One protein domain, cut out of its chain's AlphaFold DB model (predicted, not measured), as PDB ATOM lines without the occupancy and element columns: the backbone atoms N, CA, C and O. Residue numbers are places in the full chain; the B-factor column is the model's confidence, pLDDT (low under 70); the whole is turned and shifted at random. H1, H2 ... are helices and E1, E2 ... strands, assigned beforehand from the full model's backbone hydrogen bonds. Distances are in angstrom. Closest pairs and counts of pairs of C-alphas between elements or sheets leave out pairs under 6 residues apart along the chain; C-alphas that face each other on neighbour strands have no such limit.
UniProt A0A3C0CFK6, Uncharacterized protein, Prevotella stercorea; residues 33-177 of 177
ATOM      1  N   ALA A  33      58.457 -17.340 -22.423       97.62
ATOM      2  CA  ALA A  33      58.146 -17.180 -23.842       97.62
ATOM      3  C   ALA A  33      57.408 -18.396 -24.437       97.62
ATOM      4  O   ALA A  33      56.572 -18.239 -25.333       97.62
ATOM      5  N   THR A  34      57.675 -19.607 -23.932       98.31
ATOM      6  CA  THR A  34      57.002 -20.829 -24.394       98.31
ATOM      7  C   THR A  34      55.527 -20.783 -24.016       98.31
ATOM      8  O   THR A  34      54.670 -20.998 -24.874       98.31
ATOM      9  N   LEU A  35      55.208 -20.444 -22.766       98.31
ATOM     10  CA  LEU A  35      53.828 -20.262 -22.323       98.31
ATOM     11  C   LEU A  35      53.165 -19.068 -23.020       98.31
ATOM     12  O   LEU A  35      52.034 -19.183 -23.497       98.31
ATOM     13  N   GLN A  36      53.878 -17.943 -23.126       98.06
ATOM     14  CA  GLN A  36      53.397 -16.720 -23.769       98.06
ATOM     15  C   GLN A  36      52.862 -16.995 -25.180       98.06
ATOM     16  O   GLN A  36      51.807 -16.476 -25.546       98.06
ATOM     17  N   SER A  37      53.558 -17.841 -25.949       97.44
ATOM     18  CA  SER A  37      53.162 -18.202 -27.314       97.44
ATOM     19  C   SER A  37      51.772 -18.848 -27.399       97.44
ATOM     20  O   SER A  37      51.025 -18.558 -28.328       97.44
ATOM     21  N   ALA A  38      51.390 -19.663 -26.411       97.94
ATOM     22  CA  ALA A  38      50.093 -20.340 -26.374       97.94
ATOM     23  C   ALA A  38      48.980 -19.483 -25.749       97.94
ATOM     24  O   ALA A  38      47.799 -19.715 -26.005       97.94
ATOM     25  N   LEU A  39      49.339 -18.476 -24.944       98.06
ATOM     26  CA  LEU A  39      48.400 -17.534 -24.325       98.06
ATOM     27  C   LEU A  39      48.116 -16.298 -25.200       98.06
ATOM     28  O   LEU A  39      47.494 -15.344 -24.728       98.06
ATOM     29  N   ASN A  40      48.551 -16.304 -26.465       96.56
ATOM     30  CA  ASN A  40      48.310 -15.228 -27.419       96.56
ATOM     31  C   ASN A  40      47.110 -15.517 -28.341       96.56
ATOM     32  O   ASN A  40      47.256 -16.292 -29.288       96.56
ATOM     33  N   PRO A  41      45.950 -14.854 -28.153       95.44
ATOM     34  CA  PRO A  41      44.791 -15.049 -29.028       95.44
ATOM     35  C   PRO A  41      45.030 -14.563 -30.467       95.44
ATOM     36  O   PRO A  41      44.311 -14.982 -31.370       95.44
ATOM     37  N   MET A  42      46.046 -13.721 -30.698       94.75
ATOM     38  CA  MET A  42      46.452 -13.266 -32.037       94.75
ATOM     39  C   MET A  42      47.363 -14.266 -32.762       94.75
ATOM     40  O   MET A  42      47.721 -14.054 -33.919       94.75
ATOM     41  N   SER A  43      47.761 -15.353 -32.100       92.56
ATOM     42  CA  SER A  43      48.538 -16.451 -32.686       92.56
ATOM     43  C   SER A  43      47.880 -17.799 -32.363       92.56
ATOM     44  O   SER A  43      48.481 -18.635 -31.685       92.56
ATOM     45  N   PRO A  44      46.625 -18.020 -32.804       96.69
ATOM     46  CA  PRO A  44      45.899 -19.244 -32.496       96.69
ATOM     47  C   PRO A  44      46.522 -20.467 -33.190       96.69
ATOM     48  O   PRO A  44      47.227 -20.352 -34.191       96.69
ATOM     49  N   GLY A  45      46.241 -21.660 -32.668       97.56
ATOM     50  CA  GLY A  45      46.821 -22.931 -33.116       97.56
ATOM     51  C   GLY A  45      48.139 -23.298 -32.423       97.56
ATOM     52  O   GLY A  45      48.662 -24.397 -32.634       97.56
ATOM     53  N   VAL A  46      48.661 -22.414 -31.568       98.31
ATOM     54  CA  VAL A  46      49.794 -22.707 -30.687       98.31
ATOM     55  C   VAL A  46      49.275 -23.238 -29.354       98.31
ATOM     56  O   VAL A  46      48.505 -22.575 -28.659       98.31
ATOM     57  N   PHE A  47      49.720 -24.438 -28.993       98.69
ATOM     58  CA  PHE A  47      49.360 -25.106 -27.746       98.69
ATOM     59  C   PHE A  47      50.613 -25.405 -26.934       98.69
ATOM     60  O   PHE A  47      51.623 -25.842 -27.485       98.69
ATOM     61  N   CYS A  48      50.535 -25.200 -25.623       98.75
ATOM     62  CA  CYS A  48      51.590 -25.468 -24.660       98.75
ATOM     63  C   CYS A  48      51.143 -26.550 -23.680       98.75
ATOM     64  O   CYS A  48      50.080 -26.455 -23.068       98.75
ATOM     65  N   ASN A  49      51.966 -27.580 -23.526       98.69
ATOM     66  CA  ASN A  49      51.830 -28.563 -22.473       98.69
ATOM     67  C   ASN A  49      52.528 -28.039 -21.212       98.69
ATOM     68  O   ASN A  49      53.725 -27.744 -21.260       98.69
ATOM     69  N   ILE A  50      51.774 -27.941 -20.118       98.62
ATOM     70  CA  ILE A  50      52.230 -27.504 -18.798       98.62
ATOM     71  C   ILE A  50      52.183 -28.693 -17.854       98.62
ATOM     72  O   ILE A  50      51.101 -29.226 -17.614       98.62
ATOM     73  N   TYR A  51      53.320 -29.071 -17.282       98.19
ATOM     74  CA  TYR A  51      53.419 -30.235 -16.403       98.19
ATOM     75  C   TYR A  51      54.469 -30.042 -15.310       98.19
ATOM     76  O   TYR A  51      55.387 -29.233 -15.428       98.19
ATOM     77  N   GLU A  52      54.326 -30.794 -14.228       96.94
ATOM     78  CA  GLU A  52      55.267 -30.805 -13.114       96.94
ATOM     79  C   GLU A  52      56.375 -31.836 -13.346       96.94
ATOM     80  O   GLU A  52      56.138 -32.950 -13.822       96.94
ATOM     81  N   GLY A  53      57.587 -31.493 -12.925       95.19
ATOM     82  CA  GLY A  53      58.679 -32.447 -12.800       95.19
ATOM     83  C   GLY A  53      59.642 -32.071 -11.682       95.19
ATOM     84  O   GLY A  53      59.478 -31.067 -10.983       95.19
ATOM     85  N   THR A  54      60.648 -32.917 -11.491       94.50
ATOM     86  CA  THR A  54      61.658 -32.745 -10.449       94.50
ATOM     87  C   THR A  54      63.037 -32.986 -11.034       94.50
ATOM     88  O   THR A  54      63.267 -34.014 -11.666       94.50
ATOM     89  N   GLU A  55      63.960 -32.066 -10.776       93.25
ATOM     90  CA  GLU A  55      65.372 -32.187 -11.136       93.25
ATOM     91  C   GLU A  55      66.220 -31.945  -9.895       93.25
ATOM     92  O   GLU A  55      66.059 -30.932  -9.216       93.25
ATOM     93  N   SER A  56      67.106 -32.891  -9.575       92.94
ATOM     94  CA  SER A  56      67.994 -32.805  -8.404       92.94
ATOM     95  C   SER A  56      67.255 -32.450  -7.101       92.94
ATOM     96  O   SER A  56      67.726 -31.644  -6.306       92.94
ATOM     97  N   GLY A  57      66.057 -33.017  -6.908       90.31
ATOM     98  CA  GLY A  57      65.208 -32.782  -5.732       90.31
ATOM     99  C   GLY A  57      64.404 -31.475  -5.743       90.31
ATOM    100  O   GLY A  57      63.631 -31.240  -4.819       90.31
ATOM    101  N   ARG A  58      64.536 -30.635  -6.777       91.19
ATOM    102  CA  ARG A  58      63.824 -29.354  -6.906       91.19
ATOM    103  C   ARG A  58      62.643 -29.486  -7.857       91.19
ATOM    104  O   ARG A  58      62.752 -30.128  -8.901       91.19
ATOM    105  N   ARG A  59      61.515 -28.877  -7.493       93.06
ATOM    106  CA  ARG A  59      60.281 -28.886  -8.286       93.06
ATOM    107  C   ARG A  59      60.337 -27.825  -9.384       93.06
ATOM    108  O   ARG A  59      60.611 -26.666  -9.095       93.06
ATOM    109  N   PHE A  60      59.977 -28.211 -10.604       96.88
ATOM    110  CA  PHE A  60      59.850 -27.311 -11.750       96.88
ATOM    111  C   PHE A  60      58.485 -27.464 -12.416       96.88
ATOM    112  O   PHE A  60      57.902 -28.552 -12.436       96.88
ATOM    113  N   ILE A  61      58.011 -26.369 -13.004       97.75
ATOM    114  CA  ILE A  61      56.910 -26.367 -13.964       97.75
ATOM    115  C   ILE A  61      57.535 -26.279 -15.351       97.75
ATOM    116  O   ILE A  61      58.303 -25.360 -15.634       97.75
ATOM    117  N   TYR A  62      57.225 -27.244 -16.203       98.44
ATOM    118  CA  TYR A  62      57.738 -27.335 -17.560       98.44
ATOM    119  C   TYR A  62      56.698 -26.857 -18.552       98.44
ATOM    120  O   TYR A  62      55.510 -27.146 -18.410       98.44
ATOM    121  N   PHE A  63      57.190 -26.206 -19.593       98.69
ATOM    122  CA  PHE A  63      56.420 -25.715 -20.718       98.69
ATOM    123  C   PHE A  63      57.005 -26.332 -21.980       98.69
ATOM    124  O   PHE A  63      58.208 -26.250 -22.221       98.69
ATOM    125  N   ALA A  64      56.168 -26.971 -22.788       98.62
ATOM    126  CA  ALA A  64      56.566 -27.498 -24.089       98.62
ATOM    127  C   ALA A  64      55.460 -27.210 -25.097       98.62
ATOM    128  O   ALA A  64      54.361 -27.753 -24.975       98.62
ATOM    129  N   ASN A  65      55.727 -26.348 -26.076       98.25
ATOM    130  CA  ASN A  65      54.731 -26.006 -27.081       98.25
ATOM    131  C   ASN A  65      54.843 -26.866 -28.343       98.25
ATOM    132  O   ASN A  65      55.841 -27.540 -28.609       98.25
ATOM    133  N   ASN A  66      53.790 -26.826 -29.149       98.25
ATOM    134  CA  ASN A  66      53.739 -27.523 -30.426       98.25
ATOM    135  C   ASN A  66      54.583 -26.860 -31.535       98.25
ATOM    136  O   ASN A  66      54.636 -27.383 -32.644       98.25
ATOM    137  N   GLN A  67      55.286 -25.762 -31.233       97.50
ATOM    138  CA  GLN A  67      56.252 -25.085 -32.107       97.50
ATOM    139  C   GLN A  67      57.708 -25.428 -31.749       97.50
ATOM    140  O   GLN A  67      58.636 -24.729 -32.151       97.50
ATOM    141  N   ARG A  68      57.918 -26.540 -31.027       96.75
ATOM    142  CA  ARG A  68      59.239 -27.072 -30.639       96.75
ATOM    143  C   ARG A  68      60.026 -26.166 -29.688       96.75
ATOM    144  O   ARG A  68      61.241 -26.309 -29.582       96.75
ATOM    145  N   GLN A  69      59.347 -25.270 -28.981       97.81
ATOM    146  CA  GLN A  69      59.937 -24.515 -27.885       97.81
ATOM    147  C   GLN A  69      59.656 -25.235 -26.571       97.81
ATOM    148  O   GLN A  69      58.567 -25.777 -26.352       97.81
ATOM    149  N   SER A  70      60.649 -25.227 -25.694       98.12
ATOM    150  CA  SER A  70      60.511 -25.709 -24.334       98.12
ATOM    151  C   SER A  70      61.266 -24.815 -23.366       98.12
ATOM    152  O   SER A  70      62.308 -24.243 -23.683       98.12
ATOM    153  N   SER A  71      60.720 -24.702 -22.168       98.56
ATOM    154  CA  SER A  71      61.303 -23.970 -21.051       98.56
ATOM    155  C   SER A  71      60.812 -24.584 -19.746       98.56
ATOM    156  O   SER A  71      59.960 -25.478 -19.722       98.56
ATOM    157  N   ARG A  72      61.383 -24.136 -18.634       97.81
ATOM    158  CA  ARG A  72      60.926 -24.515 -17.304       97.81
ATOM    159  C   ARG A  72      61.113 -23.353 -16.355       97.81
ATOM    160  O   ARG A  72      62.059 -22.582 -16.504       97.81
ATOM    161  N   GLN A  73      60.247 -23.287 -15.361       96.88
ATOM    162  CA  GLN A  73      60.308 -22.296 -14.303       96.88
ATOM    163  C   GLN A  73      60.355 -23.007 -12.962       96.88
ATOM    164  O   GLN A  73      59.645 -23.988 -12.732       96.88
ATOM    165  N   GLU A  74      61.214 -22.512 -12.081       94.75
ATOM    166  CA  GLU A  74      61.206 -22.911 -10.684       94.75
ATOM    167  C   GLU A  74      60.253 -21.986  -9.927       94.75
ATOM    168  O   GLU A  74      60.482 -20.773  -9.893       94.75
ATOM    169  N   PRO A  75      59.169 -22.517  -9.335       89.94
ATOM    170  CA  PRO A  75      58.305 -21.716  -8.485       89.94
ATOM    171  C   PRO A  75      59.117 -21.079  -7.351       89.94
ATOM    172  O   PRO A  75      59.896 -21.759  -6.685       89.94
ATOM    173  N   ALA A  76      58.927 -19.782  -7.119       86.69
ATOM    174  CA  ALA A  76      59.701 -19.000  -6.158       86.69
ATOM    175  C   ALA A  76      58.765 -18.193  -5.251       86.69
ATOM    176  O   ALA A  76      57.610 -17.946  -5.598       86.69
ATOM    177  N   GLY A  77      59.251 -17.792  -4.073       86.94
ATOM    178  CA  GLY A  77      58.455 -17.023  -3.111       86.94
ATOM    179  C   GLY A  77      57.150 -17.734  -2.737       86.94
ATOM    180  O   GLY A  77      57.154 -18.916  -2.394       86.94
ATOM    181  N   GLU A  78      56.026 -17.024  -2.825       83.94
ATOM    182  CA  GLU A  78      54.707 -17.591  -2.515       83.94
ATOM    183  C   GLU A  78      54.269 -18.677  -3.510       83.94
ATOM    184  O   GLU A  78      53.617 -19.642  -3.113       83.94
ATOM    185  N   ASP A  79      54.696 -18.609  -4.775       85.12
ATOM    186  CA  ASP A  79      54.387 -19.650  -5.764       85.12
ATOM    187  C   ASP A  79      55.072 -20.983  -5.426       85.12
ATOM    188  O   ASP A  79      54.534 -22.053  -5.716       85.12
ATOM    189  N   ALA A  80      56.206 -20.950  -4.715       84.75
ATOM    190  CA  ALA A  80      56.854 -22.158  -4.207       84.75
ATOM    191  C   ALA A  80      56.001 -22.902  -3.169       84.75
ATOM    192  O   ALA A  80      56.110 -24.123  -3.057       84.75
ATOM    193  N   ARG A  81      55.136 -22.191  -2.437       83.56
ATOM    194  CA  ARG A  81      54.257 -22.755  -1.397       83.56
ATOM    195  C   ARG A  81      52.883 -23.154  -1.926       83.56
ATOM    196  O   ARG A  81      52.157 -23.875  -1.245       83.56
ATOM    197  N   ARG A  82      52.516 -22.712  -3.131       86.62
ATOM    198  CA  ARG A  82      51.221 -23.038  -3.734       86.62
ATOM    199  C   ARG A  82      51.129 -24.520  -4.080       86.62
ATOM    200  O   ARG A  82      52.042 -25.119  -4.662       86.62
ATOM    201  N   THR A  83      49.987 -25.095  -3.724       88.94
ATOM    202  CA  THR A  83      49.567 -26.423  -4.162       88.94
ATOM    203  C   THR A  83      48.727 -26.283  -5.425       88.94
ATOM    204  O   THR A  83      47.944 -25.346  -5.575       88.94
ATOM    205  N   PHE A  84      48.912 -27.210  -6.357       93.06
ATOM    206  CA  PHE A  84      48.150 -27.261  -7.595       93.06
ATOM    207  C   PHE A  84      47.844 -28.710  -7.963       93.06
ATOM    208  O   PHE A  84      48.523 -29.644  -7.532       93.06
ATOM    209  N   THR A  85      46.822 -28.869  -8.791       95.88
ATOM    210  CA  THR A  85      46.472 -30.127  -9.446       95.88
ATOM    211  C   THR A  85      46.451 -29.828 -10.935       95.88
ATOM    212  O   THR A  85      45.603 -29.064 -11.394       95.88
ATOM    213  N   LEU A  86      47.439 -30.351 -11.657       95.12
ATOM    214  CA  LEU A  86      47.633 -30.148 -13.089       95.12
ATOM    215  C   LEU A  86      47.092 -31.364 -13.838       95.12
ATOM    216  O   LEU A  86      47.808 -32.342 -14.062       95.12
ATOM    217  N   GLY A  87      45.818 -31.283 -14.211       95.50
ATOM    218  CA  GLY A  87      45.101 -32.385 -14.839       95.50
ATOM    219  C   GLY A  87      44.902 -33.581 -13.904       95.50
ATOM    220  O   GLY A  87      45.053 -33.475 -12.688       95.50
ATOM    221  N   LEU A  88      44.605 -34.742 -14.482       95.56
ATOM    222  CA  LEU A  88      44.485 -36.021 -13.781       95.56
ATOM    223  C   LEU A  88      45.792 -36.436 -13.097       95.56
ATOM    224  O   LEU A  88      45.773 -37.149 -12.096       95.56
ATOM    225  N   TYR A  89      46.933 -36.014 -13.646       95.88
ATOM    226  CA  TYR A  89      48.245 -36.321 -13.100       95.88
ATOM    227  C   TYR A  89      49.243 -35.214 -13.409       95.88
ATOM    228  O   TYR A  89      49.560 -34.961 -14.571       95.88
ATOM    229  N   ASN A  90      49.826 -34.620 -12.366       96.44
ATOM    230  CA  ASN A  90      50.712 -33.466 -12.510       96.44
ATOM    231  C   ASN A  90      51.860 -33.679 -13.513       96.44
ATOM    232  O   ASN A  90      52.246 -32.735 -14.197       96.44
ATOM    233  N   LYS A  91      52.387 -34.908 -13.645       95.94
ATOM    234  CA  LYS A  91      53.509 -35.198 -14.558       95.94
ATOM    235  C   LYS A  91      53.120 -35.281 -16.033       95.94
ATOM    236  O   LYS A  91      53.986 -35.137 -16.892       95.94
ATOM    237  N   SER A  92      51.853 -35.543 -16.355       96.56
ATOM    238  CA  SER A  92      51.357 -35.306 -17.717       96.56
ATOM    239  C   SER A  92      50.896 -33.883 -17.900       96.56
ATOM    240  O   SER A  92      51.127 -33.324 -18.967       96.56
ATOM    241  N   GLY A  93      50.253 -33.344 -16.865       97.88
ATOM    242  CA  GLY A  93      49.773 -31.987 -16.822       97.88
ATOM    243  C   GLY A  93      48.597 -31.717 -17.753       97.88
ATOM    244  O   GLY A  93      47.775 -32.595 -18.029       97.88
ATOM    245  N   ILE A  94      48.540 -30.482 -18.239       98.69
ATOM    246  CA  ILE A  94      47.476 -29.953 -19.095       98.69
ATOM    247  C   ILE A  94      48.044 -29.427 -20.410       98.69
ATOM    248  O   ILE A  94      49.219 -29.079 -20.498       98.69
ATOM    249  N   ILE A  95      47.201 -29.326 -21.432       98.81
ATOM    250  CA  ILE A  95      47.507 -28.657 -22.699       98.81
ATOM    251  C   ILE A  95      46.626 -27.418 -22.804       98.81
ATOM    252  O   ILE A  95      45.405 -27.524 -22.748       98.81
ATOM    253  N   VAL A  96      47.229 -26.250 -22.984       98.75
ATOM    254  CA  VAL A  96      46.535 -24.960 -23.070       98.75
ATOM    255  C   VAL A  96      46.885 -24.251 -24.370       98.75
ATOM    256  O   VAL A  96      48.039 -24.265 -24.789       98.75
ATOM    257  N   GLY A  97      45.902 -23.624 -25.010       98.38
ATOM    258  CA  GLY A  97      46.128 -22.791 -26.190       98.38
ATOM    259  C   GLY A  97      44.836 -22.255 -26.791       98.38
ATOM    260  O   GLY A  97      43.741 -22.724 -26.471       98.38
ATOM    261  N   PHE A  98      44.965 -21.261 -27.661       98.38
ATOM    262  CA  PHE A  98      43.840 -20.719 -28.418       98.38
ATOM    263  C   PHE A  98      43.605 -21.519 -29.702       98.38
ATOM    264  O   PHE A  98      44.535 -21.751 -30.469       98.38
ATOM    265  N   SER A  99      42.360 -21.914 -29.961       96.75
ATOM    266  CA  SER A  99      41.960 -22.574 -31.208       96.75
ATOM    267  C   SER A  99      41.933 -21.613 -32.390       96.75
ATOM    268  O   SER A  99      41.512 -20.463 -32.260       96.75
ATOM    269  N   ASN A 100      42.314 -22.122 -33.561       96.25
ATOM    270  CA  ASN A 100      42.266 -21.401 -34.832       96.25
ATOM    271  C   ASN A 100      40.947 -21.561 -35.621       96.25
ATOM    272  O   ASN A 100      40.869 -21.088 -36.750       96.25
ATOM    273  N   LEU A 101      39.913 -22.195 -35.050       93.81
ATOM    274  CA  LEU A 101      38.630 -22.440 -35.735       93.81
ATOM    275  C   LEU A 101      37.541 -21.394 -35.450       93.81
ATOM    276  O   LEU A 101      36.435 -21.505 -35.969       93.81
ATOM    277  N   SER A 102      37.813 -20.399 -34.603       87.50
ATOM    278  CA  SER A 102      36.825 -19.393 -34.187       87.50
ATOM    279  C   SER A 102      37.425 -17.991 -34.153       87.50
ATOM    280  O   SER A 102      38.623 -17.830 -33.928       87.50
ATOM    281  N   SER A 103      36.578 -16.982 -34.377       88.06
ATOM    282  CA  SER A 103      36.904 -15.565 -34.201       88.06
ATOM    283  C   SER A 103      35.787 -14.908 -33.373       88.06
ATOM    284  O   SER A 103      34.649 -14.881 -33.847       88.06
ATOM    285  N   PRO A 104      36.051 -14.431 -32.139       89.69
ATOM    286  CA  PRO A 104      37.349 -14.432 -31.459       89.69
ATOM    287  C   PRO A 104      37.858 -15.850 -31.154       89.69
ATOM    288  O   PRO A 104      37.071 -16.787 -31.010       89.69
ATOM    289  N   ALA A 105      39.182 -16.004 -31.067       95.38
ATOM    290  CA  ALA A 105      39.807 -17.292 -30.787       95.38
ATOM    291  C   ALA A 105      39.388 -17.818 -29.405       95.38
ATOM    292  O   ALA A 105      39.427 -17.099 -28.405       95.38
ATOM    293  N   THR A 106      39.016 -19.094 -29.341       96.75
ATOM    294  CA  THR A 106      38.574 -19.746 -28.100       96.75
ATOM    295  C   THR A 106      39.760 -20.369 -27.366       96.75
ATOM    296  O   THR A 106      40.494 -21.162 -27.955       96.75
ATOM    297  N   LEU A 107      39.932 -20.057 -26.078       97.88
ATOM    298  CA  LEU A 107      40.912 -20.728 -25.218       97.88
ATOM    299  C   LEU A 107      40.426 -22.140 -24.872       97.88
ATOM    300  O   LEU A 107      39.331 -22.313 -24.335       97.88
ATOM    301  N   TYR A 108      41.274 -23.137 -25.099       98.31
ATOM    302  CA  TYR A 108      41.061 -24.491 -24.609       98.31
ATOM    303  C   TYR A 108      42.124 -24.893 -23.597       98.31
ATOM    304  O   TYR A 108      43.295 -24.537 -23.718       98.31
ATOM    305  N   ILE A 109      41.681 -25.661 -22.603       98.62
ATOM    306  CA  ILE A 109      42.510 -26.258 -21.562       98.62
ATOM    307  C   ILE A 109      42.099 -27.721 -21.485       98.62
ATOM    308  O   ILE A 109      40.974 -28.030 -21.093       98.62
ATOM    309  N   TYR A 110      42.980 -28.608 -21.920       98.62
ATOM    310  CA  TYR A 110      42.754 -30.045 -21.972       98.62
ATOM    311  C   TYR A 110      43.599 -30.762 -20.934       98.62
ATOM    312  O   TYR A 110      44.694 -30.313 -20.598       98.62
ATOM    313  N   ASP A 111      43.131 -31.918 -20.489       98.06
ATOM    314  CA  ASP A 111      44.016 -32.875 -19.843       98.06
ATOM    315  C   ASP A 111      45.045 -33.427 -20.846       98.06
ATOM    316  O   ASP A 111      44.728 -33.662 -22.015       98.06
ATOM    317  N   SER A 112      46.291 -33.617 -20.404       98.19
ATOM    318  CA  SER A 112      47.356 -34.153 -21.254       98.19
ATOM    319  C   SER A 112      47.478 -35.684 -21.196       98.19
ATOM    320  O   SER A 112      48.392 -36.229 -21.824       98.19
ATOM    321  N   GLN A 113      46.625 -36.396 -20.463       97.06
ATOM    322  CA  GLN A 113      46.488 -37.851 -20.538       97.06
ATOM    323  C   GLN A 113      45.535 -38.238 -21.658       97.06
ATOM    324  O   GLN A 113      44.508 -37.610 -21.901       97.06
ATOM    325  N   CYS A 114      45.846 -39.348 -22.319       97.69
ATOM    326  CA  CYS A 114      44.897 -39.999 -23.204       97.69
ATOM    327  C   CYS A 114      43.707 -40.543 -22.387       97.69
ATOM    328  O   CYS A 114      43.898 -41.518 -21.655       97.69
ATOM    329  N   PRO A 115      42.479 -40.012 -22.553       96.12
ATOM    330  CA  PRO A 115      41.326 -40.489 -21.793       96.12
ATOM    331  C   PRO A 115      40.996 -41.940 -22.146       96.12
ATOM    332  O   PRO A 115      40.645 -42.722 -21.275       96.12
ATOM    333  N   ASN A 116      41.155 -42.332 -23.414       96.69
ATOM    334  CA  ASN A 116      40.846 -43.692 -23.854       96.69
ATOM    335  C   ASN A 116      41.748 -44.731 -23.168       96.69
ATOM    336  O   ASN A 116      41.232 -45.699 -22.627       96.69
ATOM    337  N   CYS A 117      43.063 -44.494 -23.097       96.31
ATOM    338  CA  CYS A 117      43.955 -45.398 -22.367       96.31
ATOM    339  C   CYS A 117      43.699 -45.338 -20.860       96.31
ATOM    340  O   CYS A 117      43.586 -46.381 -20.233       96.31
ATOM    341  N   TYR A 118      43.553 -44.138 -20.289       94.00
ATOM    342  CA  TYR A 118      43.311 -43.982 -18.856       94.00
ATOM    343  C   TYR A 118      42.051 -44.724 -18.389       94.00
ATOM    344  O   TYR A 118      42.115 -45.446 -17.402       94.00
ATOM    345  N   TYR A 119      40.923 -44.614 -19.096       91.00
ATOM    346  CA  TYR A 119      39.703 -45.317 -18.689       91.00
ATOM    347  C   TYR A 119      39.797 -46.839 -18.873       91.00
ATOM    348  O   TYR A 119      39.186 -47.570 -18.095       91.00
ATOM    349  N   GLU A 120      40.565 -47.318 -19.854       92.12
ATOM    350  CA  GLU A 120      40.782 -48.752 -20.093       92.12
ATOM    351  C   GLU A 120      41.715 -49.385 -19.051       92.12
ATOM    352  O   GLU A 120      41.451 -50.485 -18.573       92.12
ATOM    353  N   THR A 121      42.807 -48.706 -18.692       91.38
ATOM    354  CA  THR A 121      43.879 -49.286 -17.867       91.38
ATOM    355  C   THR A 121      43.909 -48.762 -16.438       91.38
ATOM    356  O   THR A 121      44.582 -49.345 -15.592       91.38
ATOM    357  N   GLN A 122      43.225 -47.649 -16.166       88.75
ATOM    358  CA  GLN A 122      43.304 -46.889 -14.916       88.75
ATOM    359  C   GLN A 122      44.734 -46.416 -14.579       88.75
ATOM    360  O   GLN A 122      45.045 -46.127 -13.425       88.75
ATOM    361  N   THR A 123      45.620 -46.294 -15.581       88.81
ATOM    362  CA  THR A 123      47.011 -45.844 -15.398       88.81
ATOM    363  C   THR A 123      47.263 -44.445 -15.952       88.81
ATOM    364  O   THR A 123      46.864 -44.108 -17.064       88.81
ATOM    365  N   MET A 124      48.010 -43.632 -15.203       85.38
ATOM    366  CA  MET A 124      48.308 -42.228 -15.528       85.38
ATOM    367  C   MET A 124      49.652 -42.046 -16.264       85.38
ATOM    368  O   MET A 124      50.402 -41.101 -16.018       85.38
ATOM    369  N   SER A 125      49.993 -42.959 -17.176       86.50
ATOM    370  CA  SER A 125      51.274 -42.984 -17.907       86.50
ATOM    371  C   SER A 125      51.137 -42.721 -19.415       86.50
ATOM    372  O   SER A 125      52.083 -42.938 -20.172       86.50
ATOM    373  N   HIS A 126      49.989 -42.215 -19.872       94.06
ATOM    374  CA  HIS A 126      49.654 -42.066 -21.293       94.06
ATOM    375  C   HIS A 126      49.639 -40.604 -21.742       94.06
ATOM    376  O   HIS A 126      48.690 -40.149 -22.392       94.06
ATOM    377  N   ARG A 127      50.706 -39.869 -21.402       97.12
ATOM    378  CA  ARG A 127      50.875 -38.465 -21.790       97.12
ATOM    379  C   ARG A 127      50.880 -38.317 -23.314       97.12
ATOM    380  O   ARG A 127      51.605 -39.022 -24.015       97.12
ATOM    381  N   LEU A 128      50.077 -37.387 -23.811       98.44
ATOM    382  CA  LEU A 128      49.969 -37.051 -25.227       98.44
ATOM    383  C   LEU A 128      51.199 -36.275 -25.723       98.44
ATOM    384  O   LEU A 128      51.791 -35.485 -24.986       98.44
ATOM    385  N   THR A 129      51.544 -36.454 -26.997       97.81
ATOM    386  CA  THR A 129      52.538 -35.640 -27.713       97.81
ATOM    387  C   THR A 129      51.845 -34.749 -28.735       97.81
ATOM    388  O   THR A 129      50.854 -35.159 -29.327       97.81
ATOM    389  N   MET A 130      52.332 -33.528 -28.948       98.06
ATOM    390  CA  MET A 130      51.703 -32.583 -29.880       98.06
ATOM    391  C   MET A 130      52.502 -32.453 -31.174       98.06
ATOM    392  O   MET A 130      53.733 -32.485 -31.146       98.06
ATOM    393  N   ASP A 131      51.800 -32.256 -32.288       97.94
ATOM    394  CA  ASP A 131      52.390 -31.859 -33.564       97.94
ATOM    395  C   ASP A 131      52.127 -30.378 -33.888       97.94
ATOM    396  O   ASP A 131      51.258 -29.718 -33.309       97.94
ATOM    397  N   THR A 132      52.875 -29.854 -34.860       97.25
ATOM    398  CA  THR A 132      52.836 -28.440 -35.265       97.25
ATOM    399  C   THR A 132      51.506 -28.008 -35.886       97.25
ATOM    400  O   THR A 132      51.290 -26.812 -36.061       97.25
ATOM    401  N   ARG A 133      50.612 -28.947 -36.221       96.81
ATOM    402  CA  ARG A 133      49.282 -28.673 -36.788       96.81
ATOM    403  C   ARG A 133      48.213 -28.509 -35.703       96.81
ATOM    404  O   ARG A 133      47.075 -28.182 -36.023       96.81
ATOM    405  N   GLY A 134      48.567 -28.720 -34.433       97.38
ATOM    406  CA  GLY A 134      47.622 -28.649 -33.319       97.38
ATOM    407  C   GLY A 134      46.888 -29.965 -33.079       97.38
ATOM    408  O   GLY A 134      45.773 -29.956 -32.566       97.38
ATOM    409  N   PHE A 135      47.504 -31.098 -33.421       98.44
ATOM    410  CA  PHE A 135      47.012 -32.402 -32.997       98.44
ATOM    411  C   PHE A 135      47.816 -32.941 -31.818       98.44
ATOM    412  O   PHE A 135      49.046 -32.924 -31.832       98.44
ATOM    413  N   ALA A 136      47.123 -33.497 -30.827       98.62
ATOM    414  CA  ALA A 136      47.722 -34.305 -29.774       98.62
ATOM    415  C   ALA A 136      47.572 -35.794 -30.113       98.62
ATOM    416  O   ALA A 136      46.495 -36.242 -30.477       98.62
ATOM    417  N   THR A 137      48.631 -36.587 -29.993       98.62
ATOM    418  CA  THR A 137      48.637 -38.017 -30.315       98.62
ATOM    419  C   THR A 137      49.006 -38.822 -29.082       98.62
ATOM    420  O   THR A 137      49.973 -38.517 -28.384       98.62
ATOM    421  N   CYS A 138      48.243 -39.875 -28.802       98.12
ATOM    422  CA  CYS A 138      48.604 -40.818 -27.754       98.12
ATOM    423  C   CYS A 138      49.731 -41.740 -28.249       98.12
ATOM    424  O   CYS A 138      49.529 -42.467 -29.225       98.12
ATOM    425  N   PRO A 139      50.889 -41.801 -27.570       96.81
ATOM    426  CA  PRO A 139      51.975 -42.686 -27.981       96.81
ATOM    427  C   PRO A 139      51.612 -44.172 -27.836       96.81
ATOM    428  O   PRO A 139      52.170 -44.992 -28.562       96.81
ATOM    429  N   THR A 140      50.664 -44.512 -26.955       96.00
ATOM    430  CA  THR A 140      50.211 -45.888 -26.699       96.00
ATOM    431  C   THR A 140      49.188 -46.352 -27.736       96.00
ATOM    432  O   THR A 140      49.492 -47.227 -28.537       96.00
ATOM    433  N   CYS A 141      47.995 -45.746 -27.775       96.75
ATOM    434  CA  CYS A 141      46.910 -46.200 -28.660       96.75
ATOM    435  C   CYS A 141      46.870 -45.515 -30.034       96.75
ATOM    436  O   CYS A 141      45.970 -45.795 -30.820       96.75
ATOM    437  N   LYS A 142      47.793 -44.587 -30.319       97.56
ATOM    438  CA  LYS A 142      47.917 -43.846 -31.592       97.56
ATOM    439  C   LYS A 142      46.726 -42.966 -31.978       97.56
ATOM    440  O   LYS A 142      46.763 -42.333 -33.028       97.56
ATOM    441  N   ARG A 143      45.701 -42.863 -31.125       97.88
ATOM    442  CA  ARG A 143      44.592 -41.921 -31.318       97.88
ATOM    443  C   ARG A 143      45.113 -40.494 -31.377       97.88
ATOM    444  O   ARG A 143      45.975 -40.114 -30.579       97.88
ATOM    445  N   GLN A 144      44.545 -39.739 -32.304       98.38
ATOM    446  CA  GLN A 144      44.872 -38.350 -32.559       98.38
ATOM    447  C   GLN A 144      43.674 -37.476 -32.175       98.38
ATOM    448  O   GLN A 144      42.534 -37.798 -32.505       98.38
ATOM    449  N   TYR A 145      43.948 -36.389 -31.468       98.69
ATOM    450  CA  TYR A 145      42.969 -35.454 -30.939       98.69
ATOM    451  C   TYR A 145      43.209 -34.078 -31.545       98.69
ATOM    452  O   TYR A 145      44.332 -33.574 -31.496       98.69
ATOM    453  N   ASP A 146      42.168 -33.473 -32.099       98.44
ATOM    454  CA  ASP A 146      42.230 -32.129 -32.669       98.44
ATOM    455  C   ASP A 146      42.096 -31.077 -31.558       98.44
ATOM    456  O   ASP A 146      41.010 -30.862 -31.010       98.44
ATOM    457  N   LEU A 147      43.204 -30.421 -31.201       98.50
ATOM    458  CA  LEU A 147      43.224 -29.413 -30.137       98.50
ATOM    459  C   LEU A 147      42.503 -28.126 -30.554       98.50
ATOM    460  O   LEU A 147      41.959 -27.420 -29.697       98.50
ATOM    461  N   ASN A 148      42.446 -27.843 -31.857       98.12
ATOM    462  CA  ASN A 148      41.693 -26.718 -32.395       98.12
ATOM    463  C   ASN A 148      40.187 -27.002 -32.384       98.12
ATOM    464  O   ASN A 148      39.392 -26.075 -32.222       98.12
ATOM    465  N   ASN A 149      39.787 -28.269 -32.481       97.06
ATOM    466  CA  ASN A 149      38.390 -28.683 -32.549       97.06
ATOM    467  C   ASN A 149      37.916 -29.435 -31.297       97.06
ATOM    468  O   ASN A 149      37.544 -30.606 -31.345       97.06
ATOM    469  N   ARG A 150      37.909 -28.753 -30.145       96.12
ATOM    470  CA  ARG A 150      37.339 -29.256 -28.876       96.12
ATOM    471  C   ARG A 150      37.920 -30.601 -28.397       96.12
ATOM    472  O   ARG A 150      37.278 -31.276 -27.590       96.12
ATOM    473  N   GLY A 151      39.108 -30.998 -28.858       97.44
ATOM    474  CA  GLY A 151      39.777 -32.234 -28.451       97.44
ATOM    475  C   GLY A 151      39.102 -33.500 -28.978       97.44
ATOM    476  O   GLY A 151      39.200 -34.547 -28.332       97.44
ATOM    477  N   ILE A 152      38.368 -33.420 -30.093       97.50
ATOM    478  CA  ILE A 152      37.710 -34.591 -30.689       97.50
ATOM    479  C   ILE A 152      38.731 -35.554 -31.305       97.50
ATOM    480  O   ILE A 152      39.801 -35.148 -31.749       97.50
ATOM    481  N   THR A 153      38.369 -36.833 -31.356       97.44
ATOM    482  CA  THR A 153      39.110 -37.902 -32.040       97.44
ATOM    483  C   THR A 153      38.166 -38.614 -33.004       97.44
ATOM    484  O   THR A 153      36.956 -38.632 -32.781       97.44
ATOM    485  N   SER A 154      38.705 -39.225 -34.059       95.19
ATOM    486  CA  SER A 154      37.918 -40.003 -35.026       95.19
ATOM    487  C   SER A 154      37.274 -41.249 -34.415       95.19
ATOM    488  O   SER A 154      36.247 -41.715 -34.901       95.19
ATOM    489  N   ASN A 155      37.872 -41.798 -33.354       91.19
ATOM    490  CA  ASN A 155      37.355 -42.970 -32.662       91.19
ATOM    491  C   ASN A 155      37.722 -42.936 -31.172       91.19
ATOM    492  O   ASN A 155      38.901 -43.011 -30.805       91.19
ATOM    493  N   GLY A 156      36.702 -42.871 -30.318       94.19
ATOM    494  CA  GLY A 156      36.821 -42.923 -28.865       94.19
ATOM    495  C   GLY A 156      36.335 -41.651 -28.173       94.19
ATOM    496  O   GLY A 156      35.705 -40.780 -28.767       94.19
ATOM    497  N   LYS A 157      36.636 -41.552 -26.880       95.38
ATOM    498  CA  LYS A 157      36.307 -40.387 -26.052       95.38
ATOM    499  C   LYS A 157      37.146 -39.180 -26.475       95.38
ATOM    500  O   LYS A 157      38.348 -39.334 -26.694       95.38
ATOM    501  N   LYS A 158      36.528 -37.995 -26.544       96.44
ATOM    502  CA  LYS A 158      37.225 -36.700 -26.669       96.44
ATOM    503  C   LYS A 158      38.105 -36.426 -25.443       96.44
ATOM    504  O   LYS A 158      37.890 -37.030 -24.390       96.44
ATOM    505  N   LEU A 159      39.052 -35.497 -25.565       97.56
ATOM    506  CA  LEU A 159      39.856 -35.039 -24.428       97.56
ATOM    507  C   LEU A 159      38.986 -34.430 -23.325       97.56
ATOM    508  O   LEU A 159      38.009 -33.724 -23.595       97.56
ATOM    509  N   LEU A 160      39.385 -34.680 -22.077       96.81
ATOM    510  CA  LEU A 160      38.849 -33.966 -20.925       96.81
ATOM    511  C   LEU A 160      39.232 -32.490 -21.033       96.81
ATOM    512  O   LEU A 160      40.356 -32.163 -21.419       96.81
ATOM    513  N   ARG A 161      38.292 -31.605 -20.702       97.50
ATOM    514  CA  ARG A 161      38.470 -30.152 -20.757       97.50
ATOM    515  C   ARG A 161      38.293 -29.543 -19.381       97.50
ATOM    516  O   ARG A 161      37.343 -29.880 -18.688       97.50
ATOM    517  N   TYR A 162      39.139 -28.588 -19.035       98.12
ATOM    518  CA  TYR A 162      39.069 -27.852 -17.780       98.12
ATOM    519  C   TYR A 162      38.593 -26.421 -17.994       98.12
ATOM    520  O   TYR A 162      38.779 -25.828 -19.061       98.12
ATOM    521  N   ARG A 163      37.951 -25.869 -16.964       97.38
ATOM    522  CA  ARG A 163      37.577 -24.457 -16.910       97.38
ATOM    523  C   ARG A 163      38.779 -23.608 -16.517       97.38
ATOM    524  O   ARG A 163      39.531 -23.945 -15.604       97.38
ATOM    525  N   GLY A 164      38.933 -22.478 -17.191       97.00
ATOM    526  CA  GLY A 164      39.975 -21.516 -16.886       97.00
ATOM    527  C   GLY A 164      39.954 -20.331 -17.835       97.00
ATOM    528  O   GLY A 164      39.165 -20.278 -18.780       97.00
ATOM    529  N   SER A 165      40.828 -19.378 -17.563       97.88
ATOM    530  CA  SER A 165      40.944 -18.126 -18.299       97.88
ATOM    531  C   SER A 165      42.386 -17.639 -18.304       97.88
ATOM    532  O   SER A 165      43.180 -17.996 -17.431       97.88
ATOM    533  N   THR A 166      42.700 -16.769 -19.258       98.06
ATOM    534  CA  THR A 166      43.945 -16.004 -19.265       98.06
ATOM    535  C   THR A 166      43.661 -14.513 -19.370       98.06
ATOM    536  O   THR A 166      42.713 -14.116 -20.047       98.06
ATOM    537  N   THR A 167      44.489 -13.686 -18.731       97.75
ATOM    538  CA  THR A 167      44.481 -12.226 -18.934       97.75
ATOM    539  C   THR A 167      45.438 -11.779 -20.046       97.75
ATOM    540  O   THR A 167      45.642 -10.582 -20.232       97.75
ATOM    541  N   GLY A 168      46.037 -12.725 -20.782       95.88
ATOM    542  CA  GLY A 168      46.866 -12.477 -21.963       95.88
ATOM    543  C   GLY A 168      48.242 -13.158 -21.919       95.88
ATOM    544  O   GLY A 168      48.552 -13.879 -20.969       95.88
ATOM    545  N   PRO A 169      49.095 -12.914 -22.934       96.25
ATOM    546  CA  PRO A 169      50.387 -13.588 -23.093       96.25
ATOM    547  C   PRO A 169      51.347 -13.410 -21.908       96.25
ATOM    548  O   PRO A 169      51.985 -14.365 -21.472       96.25
ATOM    549  N   LEU A 170      51.423 -12.190 -21.369       96.31
ATOM    550  CA  LEU A 170      52.197 -11.826 -20.172       96.31
ATOM    551  C   LEU A 170      51.276 -11.633 -18.955       96.31
ATOM    552  O   LEU A 170      51.544 -10.828 -18.069       96.31
ATOM    553  N   GLY A 171      50.137 -12.322 -18.964       95.81
ATOM    554  CA  GLY A 171      49.110 -12.236 -17.941       95.81
ATOM    555  C   GLY A 171      49.094 -13.436 -17.004       95.81
ATOM    556  O   GLY A 171      50.038 -14.224 -16.921       95.81
ATOM    557  N   VAL A 172      47.979 -13.586 -16.299       97.00
ATOM    558  CA  VAL A 172      47.711 -14.723 -15.423       97.00
ATOM    559  C   VAL A 172      46.984 -15.804 -16.209       97.00
ATOM    560  O   VAL A 172      45.932 -15.527 -16.777       97.00
ATOM    561  N   LEU A 173      47.494 -17.035 -16.167       97.94
ATOM    562  CA  LEU A 173      46.732 -18.242 -16.477       97.94
ATOM    563  C   LEU A 173      46.114 -18.774 -15.180       97.94
ATOM    564  O   LEU A 173      46.831 -19.078 -14.225       97.94
ATOM    565  N   SER A 174      44.790 -18.906 -15.156       97.69
ATOM    566  CA  SER A 174      44.050 -19.486 -14.037       97.69
ATOM    567  C   SER A 174      43.182 -20.636 -14.526       97.69
ATOM    568  O   SER A 174      42.406 -20.487 -15.467       97.69
ATOM    569  N   VAL A 175      43.322 -21.786 -13.880       97.94
ATOM    570  CA  VAL A 175      42.521 -22.989 -14.087       97.94
ATOM    571  C   VAL A 175      41.846 -23.306 -12.768       97.94
ATOM    572  O   VAL A 175      42.519 -23.401 -11.739       97.94
ATOM    573  N   SER A 176      40.528 -23.447 -12.801       95.81
ATOM    574  CA  SER A 176      39.739 -23.858 -11.647       95.81
ATOM    575  C   SER A 176      38.561 -24.676 -12.137       95.81
ATOM    576  O   SER A 176      37.595 -24.125 -12.668       95.81
ATOM    577  N   ASN A 177      38.674 -25.986 -11.961       91.56
ATOM    578  CA  ASN A 177      37.668 -26.963 -12.341       91.56
ATOM    579  C   ASN A 177      37.204 -27.774 -11.139       91.56
ATOM    580  O   ASN A 177      38.094 -28.190 -10.355       91.56
TER     581      ASN A 177
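This is residues 33 to 177 of the 177 residues of an uncharacterized protein of Prevotella stercorea (UniProt A0A3C0CFK6). The model is built round a strongly twisted sheet of five strands, with the short helix H1 over one face and two small separate hairpins, E6 with E7 and E8 with E9, off the E4 and E5 side. Helices H2 and H3 lie far from the middle, and three long links, H2 to E4, H3 to E6 and E7 to E8, run between parts. The 145 printed residues hold, in order, H1 E1 E2 E3 H2 E4 E5 H3 E6 E7 E8 E9; the sheet runs E3, E2, E1, E4, E5, all antiparallel. The class is mixed, helices and strands, with under half of the residues, 62 of 145, in named elements. The whole is compact, with a radius of gyration of the C-alphas of 14.5 A and spans of 45 by 38 by 28 A.

Start at H1, residues 33 to 38, which is on the sheet of E3 (70 to 73), E2 (58 to 65), E1 (47 to 55), E4 (94 to 98) and E5 (107 to 111), at a height over the sheet of 5.5 A. It lies only just over E2, onto which 3 of its 6 C-alphas fall, and runs slantwise to the strands, at 53 degrees to E2 on the local plane. The closest C-alphas of H1 and E4 are those of Ala 38 and Gly 97, 4.7 A apart. In the hairpin of E1 and E2, find N 49 and O 64 at 2.8 A, within hydrogen-bond range; E1 bends by 56 degrees at residue 52. In the hairpin of E2 and E3, N 63 and O 71 are 2.9 A apart; E1, E2 and E3 form a meander, each strand the antiparallel neighbour of the one before. Between E1 and E4, N 48 and O 96 are 2.8 A apart, and in the hairpin of E4 and E5, N 95 and O 110 are 2.8 A apart. H2 (78 to 81) and H3 (115 to 121) are not on the sheet. In the hairpin of E6 (135 to 137) and E7 (144 to 146), N 145 and O 136 are 2.7 A apart; both strands are apart from E5. In the hairpin of E8 (164 to 166) and E9 (172 to 176), N 165 and O 174 are 2.8 A apart. The closest C-alphas of E5 and E8, Ile 109 and Gly 164, are 7.1 A apart. In H3 every O i to N i+4 pair is within range, in H1 1 of 2; H2 is too short for one.

Find C-alpha 33 at (58.146, -17.180, -23.842), where H1 begins. E1 is 24.1 A long and E2 22.4 A; E4 and E5 are 13.6 A each. E9, 12.7 A long, ends at C-alpha 176, (39.739, -23.858, -11.647).

The C-alphas farthest apart, Gly 77 and Asn 155, are 44.6 A apart. The printed part has no cut; the links H2 to E4, H3 to E6 and E7 to E8 are long. No printed residue is under 70 in pLDDT.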